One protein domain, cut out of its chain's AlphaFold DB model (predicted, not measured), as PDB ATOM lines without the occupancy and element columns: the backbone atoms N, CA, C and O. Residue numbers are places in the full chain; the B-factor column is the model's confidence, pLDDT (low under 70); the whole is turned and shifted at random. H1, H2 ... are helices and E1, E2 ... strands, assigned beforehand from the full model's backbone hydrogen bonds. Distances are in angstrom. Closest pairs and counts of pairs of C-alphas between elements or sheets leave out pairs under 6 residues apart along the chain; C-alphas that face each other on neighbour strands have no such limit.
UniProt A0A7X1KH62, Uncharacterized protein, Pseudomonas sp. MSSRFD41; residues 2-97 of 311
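This is residues 2 to 97 of the 311 residues of an uncharacterized protein of Pseudomonas sp. MSSRFD41 (UniProt A0A7X1KH62). A sheet of three strands, E1, E2 and E3, is covered on one face by two helices, the long H1 and the shorter H2, which run side by side in opposite ways along the strands; the other face is bare. H1 makes most of the long axis, and residues 36 to 42 stick out of the long loop that follows it. The printed part has 96 residues with three named helices and three named strands, in the order H1 E1 E2 H2 H3 E3; the sheet's order is E1 E2 E3, mixed, and the class is mixed, helices and strands. The whole is compact, with a radius of gyration of the C-alphas of 14.2 A, and elongated, spanning 43 by 25 by 23 A.

H1, residues 8 to 31, is on the sheet at a height of 8.0 A. It lies over E1, residues 49 to 55, and E2, residues 58 to 64, and runs along the strands, at 19 degrees to E1 on the local plane. The closest C-alphas of H1 and E1, those of Gln 17 and Leu 50, are 5.2 A apart. E1 and E2 form a hairpin, antiparallel at 158 degrees, with N 51 and O 62 within hydrogen-bond range at 2.8 A. H2, residues 70 to 79, is on the same face as H1, at a height of 9.9 A; it lies over E2 and, only just, over E1, on which 3 of its C-alphas fall. With residues 12 to 20 alone, H1 touches H2 at a shallow tilt of 2 degrees, opposite ways; the closest C-alphas, those of Ile 20 and Pro 71, are 5.9 A apart. H3, residues 82 to 85, is not on the sheet. H1 touches H3 with residues 8 to 13 alone; the closest C-alphas, those of Gly 9 and Val 84, are 3.8 A apart. E3, residues 88 to 94, is parallel to E2 at 10 degrees, with N 92 and O 61 within hydrogen-bond range at 2.9 A. E2, H2, H3 and E3 make a strand-helix-strand unit, two parallel neighbour strands with helices between, and its crossover is right-handed. In H1 and H2 every O i to N i+4 pair is within hydrogen-bond range; H3 is too short for such a pair.

H1 begins at C-alpha 8, (31.518, 33.550, 59.732), and measures 35.1 A from first to last C-alpha. E1 measures 18.4 A, E2 19.5 A, H2 14.2 A and H3 5.0 A. E3 measures 16.7 A and ends at C-alpha 94, (23.026, 31.628, 36.162).

The C-alphas of Ser 2 and Asp 32, the two farthest apart, are 43.7 A apart. The printed part has no cut, and the link from H1 to E1, 17 residues, is long. The mean pLDDT of the printed part is 89.1; residue 2 and residues 42 to 46 are under 70.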
ATOM      1  N   SER A   2      22.811  28.828  65.887       61.22
ATOM      2  CA  SER A   2      23.228  30.221  65.691       61.22
ATOM      3  C   SER A   2      22.477  30.819  64.502       61.22
ATOM      4  O   SER A   2      22.211  30.098  63.540       61.22
ATOM      5  N   ASP A   3      22.138  32.104  64.571       78.38
ATOM      6  CA  ASP A   3      21.548  32.836  63.450       78.38
ATOM      7  C   ASP A   3      22.473  32.716  62.217       78.38
ATOM      8  O   ASP A   3      23.658  33.063  62.319       78.38
ATOM      9  N   PRO A   4      22.001  32.183  61.069       74.88
ATOM     10  CA  PRO A   4      22.823  32.091  59.864       74.88
ATOM     11  C   PRO A   4      23.378  33.459  59.445       74.88
ATOM     12  O   PRO A   4      24.505  33.511  58.950       74.88
ATOM     13  N   LEU A   5      22.665  34.555  59.740       84.56
ATOM     14  CA  LEU A   5      23.048  35.934  59.415       84.56
ATOM     15  C   LEU A   5      24.143  36.516  60.324       84.56
ATOM     16  O   LEU A   5      24.600  37.637  60.115       84.56
ATOM     17  N   SER A   6      24.596  35.772  61.332       85.38
ATOM     18  CA  SER A   6      25.740  36.158  62.168       85.38
ATOM     19  C   SER A   6      26.910  35.179  62.053       85.38
ATOM     20  O   SER A   6      27.851  35.244  62.842       85.38
ATOM     21  N   SER A   7      26.838  34.224  61.124       91.25
ATOM     22  CA  SER A   7      27.870  33.202  60.955       91.25
ATOM     23  C   SER A   7      29.118  33.756  60.242       91.25
ATOM     24  O   SER A   7      28.994  34.651  59.401       91.25
ATOM     25  N   PRO A   8      30.319  33.196  60.496       94.19
ATOM     26  CA  PRO A   8      31.518  33.550  59.732       94.19
ATOM     27  C   PRO A   8      31.345  33.334  58.221       94.19
ATOM     28  O   PRO A   8      31.802  34.148  57.426       94.19
ATOM     29  N   GLY A   9      30.631  32.272  57.826       95.62
ATOM     30  CA  GLY A   9      30.315  31.994  56.422       95.62
ATOM     31  C   GLY A   9      29.460  33.084  55.779       95.62
ATOM     32  O   GLY A   9      29.768  33.542  54.684       95.62
ATOM     33  N   TYR A  10      28.430  33.566  56.478       95.81
ATOM     34  CA  TYR A  10      27.609  34.674  55.987       95.81
ATOM     35  C   TYR A  10      28.398  35.979  55.863       95.81
ATOM     36  O   TYR A  10      28.295  36.659  54.847       95.81
ATOM     37  N   GLN A  11      29.226  36.314  56.857       96.62
ATOM     38  CA  GLN A  11      30.081  37.503  56.784       96.62
ATOM     39  C   GLN A  11      31.037  37.441  55.589       96.62
ATOM     40  O   GLN A  11      31.268  38.452  54.926       96.62
ATOM     41  N   ARG A  12      31.558  36.249  55.278       97.94
ATOM     42  CA  ARG A  12      32.412  36.037  54.111       97.94
ATOM     43  C   ARG A  12      31.655  36.213  52.794       97.94
ATOM     44  O   ARG A  12      32.165  36.883  51.901       97.94
ATOM     45  N   LEU A  13      30.431  35.691  52.701       98.00
ATOM     46  CA  LEU A  13      29.551  35.886  51.544       98.00
ATOM     47  C   LEU A  13      29.165  37.358  51.348       98.00
ATOM     48  O   LEU A  13      29.170  37.834  50.219       98.00
ATOM     49  N   LEU A  14      28.898  38.102  52.426       97.19
ATOM     50  CA  LEU A  14      28.656  39.547  52.350       97.19
ATOM     51  C   LEU A  14      29.877  40.307  51.825       97.19
ATOM     52  O   LEU A  14      29.738  41.186  50.978       97.19
ATOM     53  N   ALA A  15      31.076  39.958  52.296       98.00
ATOM     54  CA  ALA A  15      32.306  40.562  51.793       98.00
ATOM     55  C   ALA A  15      32.525  40.250  50.301       98.00
ATOM     56  O   ALA A  15      32.942  41.127  49.546       98.00
ATOM     57  N   LEU A  16      32.210  39.025  49.859       98.38
ATOM     58  CA  LEU A  16      32.241  38.659  48.442       98.38
ATOM     59  C   LEU A  16      31.215  39.462  47.628       98.38
ATOM     60  O   LEU A  16      31.571  40.006  46.588       98.38
ATOM     61  N   GLN A  17      29.973  39.573  48.107       97.38
ATOM     62  CA  GLN A  17      28.922  40.359  47.455       97.38
ATOM     63  C   GLN A  17      29.365  41.814  47.250       97.38
ATOM     64  O   GLN A  17      29.236  42.342  46.150       97.38
ATOM     65  N   GLN A  18      29.936  42.443  48.283       96.69
ATOM     66  CA  GLN A  18      30.465  43.809  48.199       96.69
ATOM     67  C   GLN A  18      31.609  43.925  47.188       96.69
ATOM     68  O   GLN A  18      31.649  44.881  46.419       96.69
ATOM     69  N   ARG A  19      32.514  42.939  47.155       97.19
ATOM     70  CA  ARG A  19      33.627  42.905  46.198       97.19
ATOM     71  C   ARG A  19      33.141  42.809  44.751       97.19
ATOM     72  O   ARG A  19      33.632  43.546  43.906       97.19
ATOM     73  N   ILE A  20      32.185  41.921  44.469       95.31
ATOM     74  CA  ILE A  20      31.605  41.764  43.125       95.31
ATOM     75  C   ILE A  20      30.844  43.030  42.717       95.31
ATOM     76  O   ILE A  20      30.963  43.476  41.579       95.31
ATOM     77  N   HIS A  21      30.108  43.641  43.647       91.94
ATOM     78  CA  HIS A  21      29.415  44.899  43.385       91.94
ATOM     79  C   HIS A  21      30.393  46.021  43.019       91.94
ATOM     80  O   HIS A  21      30.196  46.680  42.005       91.94
ATOM     81  N   GLN A  22      31.474  46.191  43.788       92.50
ATOM     82  CA  GLN A  22      32.502  47.189  43.485       92.50
ATOM     83  C   GLN A  22      33.131  46.949  42.104       92.50
ATOM     84  O   GLN A  22      33.236  47.883  41.317       92.50
ATOM     85  N   PHE A  23      33.495  45.703  41.789       91.75
ATOM     86  CA  PHE A  23      34.021  45.344  40.468       91.75
ATOM     87  C   PHE A  23      33.046  45.707  39.338       91.75
ATOM     88  O   PHE A  23      33.444  46.257  38.316       91.75
ATOM     89  N   THR A  24      31.754  45.443  39.539       88.38
ATOM     90  CA  THR A  24      30.714  45.750  38.549       88.38
ATOM     91  C   THR A  24      30.558  47.258  38.350       88.38
ATOM     92  O   THR A  24      30.471  47.709  37.215       88.38
ATOM     93  N   GLN A  25      30.619  48.051  39.426       87.19
ATOM     94  CA  GLN A  25      30.615  49.516  39.335       87.19
ATOM     95  C   GLN A  25      31.843  50.061  38.595       87.19
ATOM     96  O   GLN A  25      31.723  51.009  37.823       87.19
ATOM     97  N   GLU A  26      33.019  49.468  38.815       88.69
ATOM     98  CA  GLU A  26      34.247  49.835  38.102       88.69
ATOM     99  C   GLU A  26      34.124  49.528  36.597       88.69
ATOM    100  O   GLU A  26      34.416  50.396  35.775       88.69
ATOM    101  N   GLN A  27      33.594  48.355  36.228       86.50
ATOM    102  CA  GLN A  27      33.317  47.984  34.832       86.50
ATOM    103  C   GLN A  27      32.271  48.888  34.162       86.50
ATOM    104  O   GLN A  27      32.452  49.288  33.011       86.50
ATOM    105  N   ALA A  28      31.191  49.234  34.866       82.69
ATOM    106  CA  ALA A  28      30.172  50.156  34.366       82.69
ATOM    107  C   ALA A  28      30.765  51.552  34.098       82.69
ATOM    108  O   ALA A  28      30.550  52.133  33.033       82.69
ATOM    109  N   ALA A  29      31.604  52.057  35.010       84.19
ATOM    110  CA  ALA A  29      32.284  53.339  34.837       84.19
ATOM    111  C   ALA A  29      33.242  53.352  33.629       84.19
ATOM    112  O   ALA A  29      33.352  54.369  32.947       84.19
ATOM    113  N   GLU A  30      33.916  52.236  33.326       85.94
ATOM    114  CA  GLU A  30      34.749  52.104  32.117       85.94
ATOM    115  C   GLU A  30      33.933  52.161  30.814       85.94
ATOM    116  O   GLU A  30      34.464  52.552  29.771       85.94
ATOM    117  N   ARG A  31      32.649  51.791  30.871       83.12
ATOM    118  CA  ARG A  31      31.717  51.778  29.734       83.12
ATOM    119  C   ARG A  31      30.919  53.076  29.580       83.12
ATOM    120  O   ARG A  31      30.210  53.211  28.588       83.12
ATOM    121  N   ASP A  32      31.106  54.033  30.494       82.19
ATOM    122  CA  ASP A  32      30.311  55.269  30.600       82.19
ATOM    123  C   ASP A  32      28.814  54.976  30.849       82.19
ATOM    124  O   ASP A  32      27.938  55.732  30.429       82.19
ATOM    125  N   ASP A  33      28.527  53.855  31.526       80.19
ATOM    126  CA  ASP A  33      27.179  53.469  31.939       80.19
ATOM    127  C   ASP A  33      26.793  54.239  33.217       80.19
ATOM    128  O   ASP A  33      27.534  54.240  34.203       80.19
ATOM    129  N   ASP A  34      25.626  54.895  33.212       76.44
ATOM    130  CA  ASP A  34      25.082  55.600  34.380       76.44
ATOM    131  C   ASP A  34      24.173  54.655  35.192       76.44
ATOM    132  O   ASP A  34      23.049  54.379  34.762       76.44
ATOM    133  N   PRO A  35      24.605  54.159  36.368       72.56
ATOM    134  CA  PRO A  35      23.802  53.244  37.183       72.56
ATOM    135  C   PRO A  35      22.543  53.905  37.773       72.56
ATOM    136  O   PRO A  35      21.636  53.201  38.219       72.56
ATOM    137  N   ASP A  36      22.467  55.242  37.776       77.25
ATOM    138  CA  ASP A  36      21.288  55.997  38.205       77.25
ATOM    139  C   ASP A  36      20.335  56.316  37.032       77.25
ATOM    140  O   ASP A  36      19.268  56.913  37.232       77.25
ATOM    141  N   ASP A  37      20.660  55.884  35.805       78.88
ATOM    142  CA  ASP A  37      19.767  55.996  34.655       78.88
ATOM    143  C   ASP A  37      18.683  54.910  34.670       78.88
ATOM    144  O   ASP A  37      18.760  53.863  34.019       78.88
ATOM    145  N   PHE A  38      17.585  55.227  35.355       81.06
ATOM    146  CA  PHE A  38      16.376  54.399  35.420       81.06
ATOM    147  C   PHE A  38      15.641  54.219  34.078       81.06
ATOM    148  O   PHE A  38      14.610  53.541  34.039       81.06
ATOM    149  N   SER A  39      16.086  54.870  32.996       83.44
ATOM    150  CA  SER A  39      15.512  54.693  31.659       83.44
ATOM    151  C   SER A  39      16.092  53.490  30.915       83.44
ATOM    152  O   SER A  39      15.449  52.970  29.996       83.44
ATOM    153  N   THR A  40      17.261  53.011  31.342       71.50
ATOM    154  CA  THR A  40      17.871  51.790  30.822       71.50
ATOM    155  C   THR A  40      17.328  50.552  31.548       71.50
ATOM    156  O   THR A  40      16.930  50.622  32.716       71.50
ATOM    157  N   PRO A  41      17.219  49.393  30.872       73.44
ATOM    158  CA  PRO A  41      16.920  48.147  31.563       73.44
ATOM    159  C   PRO A  41      17.980  47.862  32.632       73.44
ATOM    160  O   PRO A  41      19.165  47.948  32.358       73.44
ATOM    161  N   LEU A  42      17.564  47.400  33.812       67.31
ATOM    162  CA  LEU A  42      18.471  47.064  34.927       67.31
ATOM    163  C   LEU A  42      19.654  46.152  34.527       67.31
ATOM    164  O   LEU A  42      20.693  46.141  35.172       67.31
ATOM    165  N   TRP A  43      19.479  45.375  33.461       63.69
ATOM    166  CA  TRP A  43      20.397  44.343  32.995       63.69
ATOM    167  C   TRP A  43      21.184  44.754  31.741       63.69
ATOM    168  O   TRP A  43      21.554  43.876  30.971       63.69
ATOM    169  N   THR A  44      21.370  46.052  31.460       61.25
ATOM    170  CA  THR A  44      22.192  46.514  30.319       61.25
ATOM    171  C   THR A  44      23.657  46.812  30.651       61.25
ATOM    172  O   THR A  44      24.454  46.904  29.718       61.25
ATOM    173  N   SER A  45      24.041  46.883  31.930       55.59
ATOM    174  CA  SER A  45      25.420  47.195  32.361       55.59
ATOM    175  C   SER A  45      25.926  46.343  33.538       55.59
ATOM    176  O   SER A  45      27.111  46.010  33.586       55.59
ATOM    177  N   ASP A  46      25.034  45.925  34.447       59.00
ATOM    178  CA  ASP A  46      25.397  45.323  35.739       59.00
ATOM    179  C   ASP A  46      25.209  43.798  35.754       59.00
ATOM    180  O   ASP A  46      24.222  43.257  36.260       59.00
ATOM    181  N   TYR A  47      26.163  43.080  35.167       72.69
ATOM    182  CA  TYR A  47      25.977  41.658  34.859       72.69
ATOM    183  C   TYR A  47      26.453  40.687  35.927       72.69
ATOM    184  O   TYR A  47      26.081  39.520  35.870       72.69
ATOM    185  N   ASN A  48      27.264  41.128  36.889       88.75
ATOM    186  CA  ASN A  48      27.817  40.248  37.909       88.75
ATOM    187  C   ASN A  48      27.248  40.607  39.282       88.75
ATOM    188  O   ASN A  48      27.468  41.697  39.801       88.75
ATOM    189  N   TYR A  49      26.542  39.676  39.918       92.31
ATOM    190  CA  TYR A  49      26.093  39.853  41.292       92.31
ATOM    191  C   TYR A  49      26.029  38.541  42.063       92.31
ATOM    192  O   TYR A  49      25.915  37.444  41.515       92.31
ATOM    193  N   LEU A  50      26.073  38.699  43.384       96.25
ATOM    194  CA  LEU A  50      25.785  37.644  44.338       96.25
ATOM    195  C   LEU A  50      24.521  38.024  45.110       96.25
ATOM    196  O   LEU A  50      24.537  39.008  45.853       96.25
ATOM    197  N   ALA A  51      23.435  37.270  44.968       95.75
ATOM    198  CA  ALA A  51      22.240  37.458  45.787       95.75
ATOM    199  C   ALA A  51      22.258  36.492  46.976       95.75
ATOM    200  O   ALA A  51      22.579  35.309  46.842       95.75
ATOM    201  N   LEU A  52      21.921  37.010  48.159       96.88
ATOM    202  CA  LEU A  52      21.925  36.270  49.417       96.88
ATOM    203  C   LEU A  52      20.555  36.399  50.078       96.88
ATOM    204  O   LEU A  52      20.089  37.511  50.326       96.88
ATOM    205  N   ALA A  53      19.929  35.274  50.412       95.62
ATOM    206  CA  ALA A  53      18.657  35.269  51.133       95.62
ATOM    207  C   ALA A  53      18.621  34.156  52.191       95.62
ATOM    208  O   ALA A  53      19.051  33.036  51.916       95.62
ATOM    209  N   PRO A  54      18.100  34.398  53.407       92.81
ATOM    210  CA  PRO A  54      17.896  33.329  54.380       92.81
ATOM    211  C   PRO A  54      16.847  32.331  53.870       92.81
ATOM    212  O   PRO A  54      15.746  32.713  53.478       92.81
ATOM    213  N   MET A  55      17.169  31.035  53.905       89.44
ATOM    214  CA  MET A  55      16.296  29.971  53.403       89.44
ATOM    215  C   MET A  55      16.471  28.685  54.217       89.44
ATOM    216  O   MET A  55      17.578  28.197  54.398       89.44
ATOM    217  N   ARG A  56      15.365  28.124  54.734       78.12
ATOM    218  CA  ARG A  56      15.311  26.816  55.436       78.12
ATOM    219  C   ARG A  56      16.461  26.548  56.435       78.12
ATOM    220  O   ARG A  56      16.975  25.437  56.504       78.12
ATOM    221  N   GLY A  57      16.836  27.544  57.240       82.44
ATOM    222  CA  GLY A  57      17.878  27.402  58.271       82.44
ATOM    223  C   GLY A  57      19.321  27.579  57.779       82.44
ATOM    224  O   GLY A  57      20.231  27.539  58.603       82.44
ATOM    225  N   GLY A  58      19.518  27.836  56.486       93.75
ATOM    226  CA  GLY A  58      20.773  28.281  55.891       93.75
ATOM    227  C   GLY A  58      20.545  29.477  54.967       93.75
ATOM    228  O   GLY A  58      19.639  30.286  55.180       93.75
ATOM    229  N   LEU A  59      21.375  29.584  53.936       96.88
ATOM    230  CA  LEU A  59      21.325  30.647  52.937       96.88
ATOM    231  C   LEU A  59      21.010  30.076  51.558       96.88
ATOM    232  O   LEU A  59      21.466  28.986  51.202       96.88
ATOM    233  N   HIS A  60      20.226  30.818  50.798       97.88
ATOM    234  CA  HIS A  60      20.240  30.780  49.352       97.88
ATOM    235  C   HIS A  60      21.343  31.717  48.859       97.88
ATOM    236  O   HIS A  60      21.447  32.851  49.337       97.88
ATOM    237  N   VAL A  61      22.163  31.211  47.943       98.25
ATOM    238  CA  VAL A  61      23.221  31.951  47.261       98.25
ATOM    239  C   VAL A  61      22.989  31.811  45.764       98.25
ATOM    240  O   VAL A  61      22.972  30.698  45.241       98.25
ATOM    241  N   GLU A  62      22.822  32.934  45.085       98.00
ATOM    242  CA  GLU A  62      22.734  33.001  43.630       98.00
ATOM    243  C   GLU A  62      23.926  33.786  43.105       98.00
ATOM    244  O   GLU A  62      24.129  34.934  43.492       98.00
ATOM    245  N   PHE A  63      24.703  33.156  42.232       97.19
ATOM    246  CA  PHE A  63      25.639  33.843  41.362       97.19
ATOM    247  C   PHE A  63      24.972  34.058  40.006       97.19
ATOM    248  O   PHE A  63      24.524  33.100  39.364       97.19
ATOM    249  N   HIS A  64      24.939  35.311  39.577       94.25
ATOM    250  CA  HIS A  64      24.582  35.701  38.225       94.25
ATOM    251  C   HIS A  64      25.782  36.424  37.630       94.25
ATOM    252  O   HIS A  64      26.248  37.387  38.235       94.25
ATOM    253  N   GLY A  65      26.304  35.953  36.501       90.56
ATOM    254  CA  GLY A  65      27.524  36.538  35.956       90.56
ATOM    255  C   GLY A  65      28.038  35.914  34.673       90.56
ATOM    256  O   GLY A  65      27.464  34.959  34.141       90.56
ATOM    257  N   GLU A  66      29.136  36.486  34.193       86.75
ATOM    258  CA  GLU A  66      29.915  35.971  33.070       86.75
ATOM    259  C   GLU A  66      30.862  34.841  33.508       86.75
ATOM    260  O   GLU A  66      31.114  34.626  34.696       86.75
ATOM    261  N   LEU A  67      31.375  34.086  32.533       84.94
ATOM    262  CA  LEU A  67      32.206  32.902  32.781       84.94
ATOM    263  C   LEU A  67      33.705  33.194  32.878       84.94
ATOM    264  O   LEU A  67      34.433  32.402  33.471       84.94
ATOM    265  N   TRP A  68      34.174  34.271  32.245       80.06
ATOM    266  CA  TRP A  68      35.608  34.506  32.023       80.06
ATOM    267  C   TRP A  68      36.209  35.585  32.921       80.06
ATOM    268  O   TRP A  68      37.431  35.708  32.977       80.06
ATOM    269  N   ASP A  69      35.364  36.322  33.635       80.31
ATOM    270  CA  ASP A  69      35.793  37.386  34.530       80.31
ATOM    271  C   ASP A  69      36.072  36.858  35.943       80.31
ATOM    272  O   ASP A  69      35.674  35.759  36.353       80.31
ATOM    273  N   GLU A  70      36.737  37.684  36.743       92.06
ATOM    274  CA  GLU A  70      37.104  37.357  38.112       92.06
ATOM    275  C   GLU A  70      35.935  37.042  39.075       92.06
ATOM    276  O   GLU A  70      36.154  36.247  39.998       92.06
ATOM    277  N   PRO A  71      34.700  37.582  38.924       94.88
ATOM    278  CA  PRO A  71      33.597  37.317  39.850       94.88
ATOM    279  C   PRO A  71      33.246  35.838  40.030       94.88
ATOM    280  O   PRO A  71      32.985  35.414  41.164       94.88
ATOM    281  N   LEU A  72      33.263  35.036  38.958       95.00
ATOM    282  CA  LEU A  72      33.017  33.597  39.069       95.00
ATOM    283  C   LEU A  72      34.144  32.935  39.867       95.00
ATOM    284  O   LEU A  72      33.869  32.234  40.839       95.00
ATOM    285  N   ALA A  73      35.403  33.221  39.530       95.75
ATOM    286  CA  ALA A  73      36.562  32.674  40.234       95.75
ATOM    287  C   ALA A  73      36.534  33.007  41.738       95.75
ATOM    288  O   ALA A  73      36.649  32.106  42.570       95.75
ATOM    289  N   TRP A  74      36.275  34.267  42.110       97.88
ATOM    290  CA  TRP A  74      36.137  34.671  43.518       97.88
ATOM    291  C   TRP A  74      34.976  33.968  44.218       97.88
ATOM    292  O   TRP A  74      35.062  33.656  45.410       97.88
ATOM    293  N   THR A  75      33.886  33.717  43.493       98.06
ATOM    294  CA  THR A  75      32.746  32.965  44.016       98.06
ATOM    295  C   THR A  75      33.144  31.526  44.316       98.06
ATOM    296  O   THR A  75      32.899  31.052  45.423       98.06
ATOM    297  N   LEU A  76      33.822  30.844  43.391       97.94
ATOM    298  CA  LEU A  76      34.292  29.472  43.598       97.94
ATOM    299  C   LEU A  76      35.306  29.372  44.745       97.94
ATOM    300  O   LEU A  76      35.191  28.470  45.574       97.94
ATOM    301  N   GLU A  77      36.239  30.320  44.844       97.75
ATOM    302  CA  GLU A  77      37.191  30.419  45.959       97.75
ATOM    303  C   GLU A  77      36.479  30.580  47.309       97.75
ATOM    304  O   GLU A  77      36.806  29.894  48.274       97.75
ATOM    305  N   CYS A  78      35.471  31.452  47.380       98.31
ATOM    306  CA  CYS A  78      34.684  31.671  48.593       98.31
ATOM    307  C   CYS A  78      33.875  30.422  48.979       98.31
ATOM    308  O   CYS A  78      33.844  30.027  50.144       98.31
ATOM    309  N   LEU A  79      33.251  29.758  48.000       98.50
ATOM    310  CA  LEU A  79      32.520  28.504  48.207       98.50
ATOM    311  C   LEU A  79      33.441  27.352  48.641       98.50
ATOM    312  O   LEU A  79      32.984  26.431  49.319       98.50
ATOM    313  N   ALA A  80      34.733  27.420  48.303       98.25
ATOM    314  CA  ALA A  80      35.766  26.486  48.743       98.25
ATOM    315  C   ALA A  80      36.229  26.712  50.200       98.25
ATOM    316  O   ALA A  80      37.099  25.990  50.696       98.25
ATOM    317  N   GLU A  81      35.628  27.654  50.934       98.25
ATOM    318  CA  GLU A  81      35.829  27.816  52.373       98.25
ATOM    319  C   GLU A  81      34.767  27.026  53.165       98.25
ATOM    320  O   GLU A  81      33.564  27.275  53.064       98.25
ATOM    321  N   GLN A  82      35.183  26.092  54.032       97.75
ATOM    322  CA  GLN A  82      34.236  25.257  54.794       97.75
ATOM    323  C   GLN A  82      33.211  26.058  55.630       97.75
ATOM    324  O   GLN A  82      32.045  25.650  55.662       97.75
ATOM    325  N   PRO A  83      33.557  27.181  56.298       97.12
ATOM    326  CA  PRO A  83      32.567  28.006  56.995       97.12
ATOM    327  C   PRO A  83      31.462  28.547  56.079       97.12
ATOM    328  O   PRO A  83      30.327  28.677  56.535       97.12
ATOM    329  N   VAL A  84      31.774  28.822  54.807       98.00
ATOM    330  CA  VAL A  84      30.819  29.263  53.780       98.00
ATOM    331  C   VAL A  84      29.973  28.082  53.311       98.00
ATOM    332  O   VAL A  84      28.751  28.115  53.447       98.00
ATOM    333  N   ALA A  85      30.600  26.993  52.859       97.94
ATOM    334  CA  ALA A  85      29.889  25.801  52.382       97.94
ATOM    335  C   ALA A  85      28.906  25.230  53.424       97.94
ATOM    336  O   ALA A  85      27.833  24.732  53.080       97.94
ATOM    337  N   SER A  86      29.243  25.345  54.713       96.50
ATOM    338  CA  SER A  86      28.428  24.827  55.818       96.50
ATOM    339  C   SER A  86      27.132  25.596  56.061       96.50
ATOM    340  O   SER A  86      26.281  25.077  56.774       96.50
ATOM    341  N   VAL A  87      26.974  26.820  55.545       96.38
ATOM    342  CA  VAL A  87      25.774  27.649  55.780       96.38
ATOM    343  C   VAL A  87      24.847  27.726  54.568       96.38
ATOM    344  O   VAL A  87      23.754  28.279  54.670       96.38
ATOM    345  N   ILE A  88      25.250  27.157  53.431       97.69
ATOM    346  CA  ILE A  88      24.487  27.201  52.183       97.69
ATOM    347  C   ILE A  88      23.484  26.050  52.152       97.69
ATOM    348  O   ILE A  88      23.829  24.886  52.332       97.69
ATOM    349  N   SER A  89      22.228  26.400  51.898       97.56
ATOM    350  CA  SER A  89      21.102  25.473  51.753       97.56
ATOM    351  C   SER A  89      20.583  25.384  50.317       97.56
ATOM    352  O   SER A  89      20.011  24.365  49.927       97.56
ATOM    353  N   SER A  90      20.810  26.428  49.519       98.44
ATOM    354  CA  SER A  90      20.443  26.506  48.110       98.44
ATOM    355  C   SER A  90      21.517  27.286  47.354       98.44
ATOM    356  O   SER A  90      21.958  28.331  47.832       98.44
ATOM    357  N   LEU A  91      21.940  26.767  46.204       98.56
ATOM    358  CA  LEU A  91      22.959  27.359  45.346       98.56
ATOM    359  C   LEU A  91      22.447  27.417  43.904       98.56
ATOM    360  O   LEU A  91      22.002  26.398  43.370       98.56
ATOM    361  N   LEU A  92      22.511  28.598  43.296       98.56
ATOM    362  CA  LEU A  92      22.126  28.850  41.912       98.56
ATOM    363  C   LEU A  92      23.285  29.509  41.158       98.56
ATOM    364  O   LEU A  92      23.819  30.517  41.608       98.56
ATOM    365  N   PHE A  93      23.630  28.956  39.998       97.81
ATOM    366  CA  PHE A  93      24.494  29.587  39.007       97.81
ATOM    367  C   PHE A  93      23.685  29.891  37.754       97.81
ATOM    368  O   PHE A  93      23.089  29.000  37.138       97.81
ATOM    369  N   CYS A  94      23.661  31.160  37.376       94.44
ATOM    370  CA  CYS A  94      23.026  31.628  36.162       94.44
ATOM    371  C   CYS A  94      23.790  32.826  35.593       94.44
ATOM    372  O   CYS A  94      24.833  33.217  36.102       94.44
ATOM    373  N   GLY A  95      23.300  33.372  34.493       90.19
ATOM    374  CA  GLY A  95      23.950  34.482  33.819       90.19
ATOM    375  C   GLY A  95      23.340  34.698  32.449       90.19
ATOM    376  O   GLY A  95      22.426  33.967  32.040       90.19
ATOM    377  N   LEU A  96      23.887  35.676  31.742       86.69
ATOM    378  CA  LEU A  96      23.504  36.002  30.378       86.69
ATOM    379  C   LEU A  96      23.734  34.841  29.409       86.69
ATOM    380  O   LEU A  96      24.492  33.899  29.668       86.69
ATOM    381  N   ASP A  97      23.119  34.959  28.238       87.06
ATOM    382  CA  ASP A  97      23.475  34.186  27.052       87.06
ATOM    383  C   ASP A  97      24.809  34.678  26.453       87.06
ATOM    384  O   ASP A  97      24.876  35.199  25.341       87.06
TER     385      ASP A  97